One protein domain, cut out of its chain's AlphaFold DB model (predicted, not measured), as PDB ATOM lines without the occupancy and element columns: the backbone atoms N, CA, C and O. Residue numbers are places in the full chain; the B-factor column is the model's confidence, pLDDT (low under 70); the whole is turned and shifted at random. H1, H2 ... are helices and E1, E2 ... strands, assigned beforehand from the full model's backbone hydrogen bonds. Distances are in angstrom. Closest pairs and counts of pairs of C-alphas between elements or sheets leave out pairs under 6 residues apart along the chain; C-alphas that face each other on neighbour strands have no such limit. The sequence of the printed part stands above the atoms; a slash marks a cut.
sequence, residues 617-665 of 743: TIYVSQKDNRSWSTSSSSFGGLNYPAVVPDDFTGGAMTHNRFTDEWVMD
ATOM      1  N   THR A 617      25.887  -7.732  31.698       83.31
ATOM      2  CA  THR A 617      26.185  -7.089  32.980       83.31
ATOM      3  C   THR A 617      25.364  -5.813  33.101       83.31
ATOM      4  O   THR A 617      25.405  -4.952  32.223       83.31
ATOM      5  N   ILE A 618      24.640  -5.684  34.205       86.44
ATOM      6  CA  ILE A 618      23.983  -4.445  34.626       86.44
ATOM      7  C   ILE A 618      24.623  -3.940  35.919       86.44
ATOM      8  O   ILE A 618      25.304  -4.681  36.620       86.44
ATOM      9  N   TYR A 619      24.400  -2.672  36.240       87.31
ATOM     10  CA  TYR A 619      24.881  -2.016  37.450       87.31
ATOM     11  C   TYR A 619      23.691  -1.653  38.332       87.31
ATOM     12  O   TYR A 619      22.877  -0.812  37.948       87.31
ATOM     13  N   VAL A 620      23.588  -2.285  39.500       85.50
ATOM     14  CA  VAL A 620      22.501  -2.087  40.470       85.50
ATOM     15  C   VAL A 620      22.923  -1.051  41.513       85.50
ATOM     16  O   VAL A 620      24.077  -1.022  41.940       85.50
ATOM     17  N   SER A 621      22.012  -0.166  41.910       84.06
ATOM     18  CA  SER A 621      22.260   0.881  42.900       84.06
ATOM     19  C   SER A 621      22.461   0.291  44.293       84.06
ATOM     20  O   SER A 621      21.666  -0.520  44.761       84.06
ATOM     21  N   GLN A 622      23.483   0.762  45.007       82.69
ATOM     22  CA  GLN A 622      23.725   0.368  46.401       82.69
ATOM     23  C   GLN A 622      22.697   0.954  47.384       82.69
ATOM     24  O   GLN A 622      22.623   0.499  48.523       82.69
ATOM     25  N   LYS A 623      21.932   1.977  46.976       79.94
ATOM     26  CA  LYS A 623      20.989   2.682  47.858       79.94
ATOM     27  C   LYS A 623      19.720   1.873  48.113       79.94
ATOM     28  O   LYS A 623      19.243   1.836  49.240       79.94
ATOM     29  N   ASP A 624      19.166   1.279  47.061       77.50
ATOM     30  CA  ASP A 624      17.880   0.579  47.101       77.50
ATOM     31  C   ASP A 624      17.976  -0.888  46.664       77.50
ATOM     32  O   ASP A 624      17.007  -1.622  46.815       77.50
ATOM     33  N   ASN A 625      19.131  -1.324  46.141       82.19
ATOM     34  CA  ASN A 625      19.345  -2.654  45.569       82.19
ATOM     35  C   ASN A 625      18.300  -3.059  44.513       82.19
ATOM     36  O   ASN A 625      18.089  -4.244  44.270       82.19
ATOM     37  N   ARG A 626      17.646  -2.087  43.874       80.56
ATOM     38  CA  ARG A 626      16.538  -2.316  42.941       80.56
ATOM     39  C   ARG A 626      16.705  -1.517  41.661       80.56
ATOM     40  O   ARG A 626      16.502  -2.044  40.569       80.56
ATOM     41  N   SER A 627      17.092  -0.250  41.777       84.88
ATOM     42  CA  SER A 627      17.360   0.590  40.616       84.88
ATOM     43  C   SER A 627      18.598   0.078  39.891       84.88
ATOM     44  O   SER A 627      19.633  -0.147  40.513       84.88
ATOM     45  N   TRP A 628      18.523  -0.079  38.572       86.88
ATOM     46  CA  TRP A 628      19.633  -0.590  37.770       86.88
ATOM     47  C   TRP A 628      19.861   0.247  36.510       86.88
ATOM     48  O   TRP A 628      19.006   1.017  36.078       86.88
ATOM     49  N   SER A 629      21.053   0.117  35.937       83.25
ATOM     50  CA  SER A 629      21.460   0.773  34.697       83.25
ATOM     51  C   SER A 629      22.443  -0.102  33.926       83.25
ATOM     52  O   SER A 629      23.117  -0.949  34.503       83.25
ATOM     53  N   THR A 630      22.567   0.105  32.619       85.25
ATOM     54  CA  THR A 630      23.594  -0.544  31.788       85.25
ATOM     55  C   THR A 630      24.937   0.192  31.811       85.25
ATOM     56  O   THR A 630      25.925  -0.325  31.297       85.25
ATOM     57  N   SER A 631      25.003   1.387  32.412       84.06
ATOM     58  CA  SER A 631      26.230   2.187  32.495       84.06
ATOM     59  C   SER A 631      26.870   2.130  33.881       84.06
ATOM     60  O   SER A 631      26.212   2.428  34.884       84.06
ATOM     61  N   SER A 632      28.181   1.875  33.915       81.75
ATOM     62  CA  SER A 632      29.009   1.822  35.127       81.75
ATOM     63  C   SER A 632      29.123   3.156  35.870       81.75
ATOM     64  O   SER A 632      29.419   3.174  37.062       81.75
ATOM     65  N   SER A 633      28.855   4.281  35.200       82.81
ATOM     66  CA  SER A 633      28.896   5.629  35.789       82.81
ATOM     67  C   SER A 633      27.578   6.069  36.434       82.81
ATOM     68  O   SER A 633      27.484   7.168  36.984       82.81
ATOM     69  N   SER A 634      26.546   5.227  36.378       83.56
ATOM     70  CA  SER A 634      25.226   5.546  36.930       83.56
ATOM     71  C   SER A 634      25.250   5.582  38.457       83.56
ATOM     72  O   SER A 634      26.129   5.003  39.097       83.56
ATOM     73  N   PHE A 635      24.267   6.258  39.057       82.94
ATOM     74  CA  PHE A 635      24.126   6.367  40.517       82.94
ATOM     75  C   PHE A 635      25.343   7.007  41.216       82.94
ATOM     76  O   PHE A 635      25.639   6.696  42.368       82.94
ATOM     77  N   GLY A 636      26.079   7.880  40.516       78.69
ATOM     78  CA  GLY A 636      27.251   8.570  41.066       78.69
ATOM     79  C   GLY A 636      28.414   7.639  41.428       78.69
ATOM     80  O   GLY A 636      29.230   7.998  42.270       78.69
ATOM     81  N   GLY A 637      28.472   6.437  40.838       76.00
ATOM     82  CA  GLY A 637      29.475   5.413  41.152       76.00
ATOM     83  C   GLY A 637      29.132   4.525  42.355       76.00
ATOM     84  O   GLY A 637      29.865   3.584  42.641       76.00
ATOM     85  N   LEU A 638      28.003   4.762  43.033       82.88
ATOM     86  CA  LEU A 638      27.500   3.915  44.121       82.88
ATOM     87  C   LEU A 638      26.640   2.774  43.562       82.88
ATOM     88  O   LEU A 638      25.432   2.686  43.803       82.88
ATOM     89  N   ASN A 639      27.268   1.912  42.770       86.94
ATOM     90  CA  ASN A 639      26.636   0.756  42.149       86.94
ATOM     91  C   ASN A 639      27.505  -0.499  42.293       86.94
ATOM     92  O   ASN A 639      28.625  -0.435  42.800       86.94
ATOM     93  N   TYR A 640      26.965  -1.648  41.906       83.81
ATOM     94  CA  TYR A 640      27.717  -2.893  41.803       83.81
ATOM     95  C   TYR A 640      27.249  -3.700  40.582       83.81
ATOM     96  O   TYR A 640      26.082  -3.590  40.192       83.81
ATOM     97  N   PRO A 641      28.149  -4.466  39.938       86.12
ATOM     98  CA  PRO A 641      27.803  -5.258  38.767       86.12
ATOM     99  C   PRO A 641      26.980  -6.492  39.162       86.12
ATOM    100  O   PRO A 641      27.324  -7.176  40.120       86.12
ATOM    101  N   ALA A 642      25.938  -6.790  38.390       81.00
ATOM    102  CA  ALA A 642      25.152  -8.021  38.460       81.00
ATOM    103  C   ALA A 642      24.995  -8.602  37.047       81.00
ATOM    104  O   ALA A 642      24.823  -7.854  36.076       81.00
ATOM    105  N   VAL A 643      25.081  -9.925  36.913       81.62
ATOM    106  CA  VAL A 643      24.918 -10.612  35.624       81.62
ATOM    107  C   VAL A 643      23.471 -11.062  35.494       81.62
ATOM    108  O   VAL A 643      22.966 -11.794  36.337       81.62
ATOM    109  N   VAL A 644      22.794 -10.616  34.440       76.94
ATOM    110  CA  VAL A 644      21.380 -10.921  34.204       76.94
ATOM    111  C   VAL A 644      21.149 -11.388  32.768       76.94
ATOM    112  O   VAL A 644      21.933 -11.048  31.879       76.94
ATOM    113  N   PRO A 645      20.064 -12.135  32.509       73.81
ATOM    114  CA  PRO A 645      19.603 -12.409  31.153       73.81
ATOM    115  C   PRO A 645      19.421 -11.132  30.315       73.81
ATOM    116  O   PRO A 645      19.041 -10.076  30.833       73.81
ATOM    117  N   ASP A 646      19.658 -11.215  29.007       72.12
ATOM    118  CA  ASP A 646      19.508 -10.078  28.086       72.12
ATOM    119  C   ASP A 646      18.094  -9.471  28.092       72.12
ATOM    120  O   ASP A 646      17.941  -8.253  27.939       72.12
ATOM    121  N   ASP A 647      17.071 -10.284  28.347       68.50
ATOM    122  CA  ASP A 647      15.660  -9.899  28.451       68.50
ATOM    123  C   ASP A 647      15.252  -9.382  29.844       68.50
ATOM    124  O   ASP A 647      14.083  -9.068  30.072       68.50
ATOM    125  N   PHE A 648      16.199  -9.213  30.772       74.75
ATOM    126  CA  PHE A 648      15.924  -8.641  32.088       74.75
ATOM    127  C   PHE A 648      15.379  -7.207  31.985       74.75
ATOM    128  O   PHE A 648      16.057  -6.309  31.464       74.75
ATOM    129  N   THR A 649      14.167  -7.001  32.517       71.31
ATOM    130  CA  THR A 649      13.427  -5.722  32.539       71.31
ATOM    131  C   THR A 649      13.335  -5.081  33.933       71.31
ATOM    132  O   THR A 649      12.918  -3.931  34.043       71.31
ATOM    133  N   GLY A 650      13.761  -5.786  34.990       64.88
ATOM    134  CA  GLY A 650      13.953  -5.274  36.357       64.88
ATOM    135  C   GLY A 650      12.776  -4.548  37.016       64.88
ATOM    136  O   GLY A 650      12.985  -3.651  37.832       64.88
ATOM    137  N   GLY A 651      11.540  -4.921  36.684       60.75
ATOM    138  CA  GLY A 651      10.349  -4.456  37.394       60.75
ATOM    139  C   GLY A 651      10.040  -5.320  38.623       60.75
ATOM    140  O   GLY A 651       9.979  -6.538  38.501       60.75
ATOM    141  N   ALA A 652       9.814  -4.681  39.781       64.31
ATOM    142  CA  ALA A 652       9.355  -5.293  41.045       64.31
ATOM    143  C   ALA A 652      10.239  -6.423  41.616       64.31
ATOM    144  O   ALA A 652       9.740  -7.357  42.243       64.31
ATOM    145  N   MET A 653      11.550  -6.341  41.397       70.81
ATOM    146  CA  MET A 653      12.518  -7.282  41.952       70.81
ATOM    147  C   MET A 653      13.644  -6.516  42.651       70.81
ATOM    148  O   MET A 653      14.201  -5.583  42.070       70.81
ATOM    149  N   THR A 654      13.992  -6.929  43.867       80.12
ATOM    150  CA  THR A 654      15.145  -6.432  44.625       80.12
ATOM    151  C   THR A 654      16.281  -7.445  44.540       80.12
ATOM    152  O   THR A 654      16.088  -8.642  44.744       80.12
ATOM    153  N   HIS A 655      17.482  -6.969  44.236       80.38
ATOM    154  CA  HIS A 655      18.669  -7.799  44.125       80.38
ATOM    155  C   HIS A 655      19.353  -7.989  45.480       80.38
ATOM    156  O   HIS A 655      19.755  -7.029  46.141       80.38
ATOM    157  N   ASN A 656      19.552  -9.235  45.895       76.56
ATOM    158  CA  ASN A 656      20.346  -9.538  47.072       76.56
ATOM    159  C   ASN A 656      21.835  -9.590  46.711       76.56
ATOM    160  O   ASN A 656      22.339 -10.597  46.224       76.56
ATOM    161  N   ARG A 657      22.571  -8.523  47.039       71.69
ATOM    162  CA  ARG A 657      24.018  -8.399  46.774       71.69
ATOM    163  C   ARG A 657      24.910  -9.486  47.396       71.69
ATOM    164  O   ARG A 657      26.087  -9.544  47.064       71.69
ATOM    165  N   PHE A 658      24.402 -10.269  48.350       70.00
ATOM    166  CA  PHE A 658      25.184 -11.288  49.058       70.00
ATOM    167  C   PHE A 658      24.940 -12.704  48.538       70.00
ATOM    168  O   PHE A 658      25.844 -13.530  48.615       70.00
ATOM    169  N   THR A 659      23.731 -12.984  48.042       72.44
ATOM    170  CA  THR A 659      23.372 -14.294  47.474       72.44
ATOM    171  C   THR A 659      23.318 -14.285  45.948       72.44
ATOM    172  O   THR A 659      23.242 -15.355  45.359       72.44
ATOM    173  N   ASP A 660      23.415 -13.105  45.323       71.31
ATOM    174  CA  ASP A 660      23.289 -12.893  43.871       71.31
ATOM    175  C   ASP A 660      21.917 -13.333  43.319       71.31
ATOM    176  O   ASP A 660      21.772 -13.781  42.184       71.31
ATOM    177  N   GLU A 661      20.877 -13.222  44.154       75.69
ATOM    178  CA  GLU A 661      19.507 -13.621  43.824       75.69
ATOM    179  C   GLU A 661      18.590 -12.406  43.652       75.69
ATOM    180  O   GLU A 661      18.609 -11.463  44.448       75.69
ATOM    181  N   TRP A 662      17.720 -12.456  42.639       75.00
ATOM    182  CA  TRP A 662      16.636 -11.490  42.451       75.00
ATOM    183  C   TRP A 662      15.381 -11.960  43.188       75.00
ATOM    184  O   TRP A 662      14.779 -12.976  42.837       75.00
ATOM    185  N   VAL A 663      14.973 -11.206  44.205       73.88
ATOM    186  CA  VAL A 663      13.793 -11.486  45.026       73.88
ATOM    187  C   VAL A 663      12.627 -10.654  44.505       73.88
ATOM    188  O   VAL A 663      12.758  -9.440  44.370       73.88
ATOM    189  N   MET A 664      11.486 -11.285  44.206       73.69
ATOM    190  CA  MET A 664      10.268 -10.531  43.894       73.69
ATOM    191  C   MET A 664       9.806  -9.765  45.130       73.69
ATOM    192  O   MET A 664       9.614 -10.355  46.195       73.69
ATOM    193  N   ASP A 665       9.591  -8.466  44.958       62.47
ATOM    194  CA  ASP A 665       9.049  -7.633  46.017       62.47
ATOM    195  C   ASP A 665       7.593  -8.055  46.284       62.47
ATOM    196  O   ASP A 665       6.809  -8.194  45.336       62.47
TER     197      ASP A 665
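This is residues 617 to 665 of the 743 residues of the protein "Caudovirales tail fibre assembly protein" of Kluyvera cryocrescens (UniProt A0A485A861). A small rounded body has a ribbon of two strands, E1 and E2, in its middle, with the one short helix H1 at one end and the hairpin of E3 and E4 at the other end. The stretch between E1 and H1 folds back beside E1, where its residues 628 to 629 pair with residues 619 to 620 of E1. The printed part has 49 residues, with one named helix and four named strands in the order E1, H1, E2, E3, E4; its two sheets, in the orders E1 - E2 and E3 - E4, are antiparallel. The class is mostly strand, though under half of the residues are in named elements. The whole is compact, with a radius of gyration of the C-alphas of 9.8 A, and spans 26 by 22 by 17 A.

E2, residues 639 to 645, is the longest strand by residues, 18.5 A from first to last C-alpha. E1, residues 617 to 621, is 13.3 A long and begins at C-alpha 617, at (26.185, -7.089, 32.980). H1, residues 634 to 637, is 6.0 A long and begins at C-alpha 634, at (25.226, 5.546, 36.930). E3, residues 653 to 656, measures 9.6 A. E4, residues 661 to 664, measures 9.7 A and ends at C-alpha 664, at (10.268, -10.531, 43.894).

E1 and E2 are antiparallel neighbours, with 137 degrees between their directions. The C-alphas of Tyr 619 and Pro 641 face each other at 4.6 A. Across this pair N 618 and O 642 are within hydrogen-bond range at 2.9 A, and so are N 642 and O 618 at 2.8 A. Residues 628 to 629 pair antiparallel with residues 619 to 620 of E1. The closest C-alphas of E1 and H1 are those of Ser 621 and Phe 635, 6.3 A apart. H1 is too short for any O i to N i+4 pair inside it; its one O i to N i+3 pair is within range. The closest C-alphas of E1 and E3 are those of Val 620 and His 655, at 7.8 A. E3 and E4 form a hairpin, antiparallel at 148 degrees, with N 654 and O 663 at 2.8 A, within hydrogen-bond range. E2 is apart from both E3 and E4, and H1 is apart from both as well.

The two C-alphas farthest apart, those of Ser 633 and Asp 665, are 26.0 A apart. The printed part has no cut. The link from E1 to H1, 12 residues, is long; the link from E2 to E3, 7 residues, is short; the links from H1 to E2 and from E3 to E4 are tight. The mean pLDDT of the printed part is 78.0, and the model's confidence is low, under 70, at residue 647, residues 650 to 652 and residue 665.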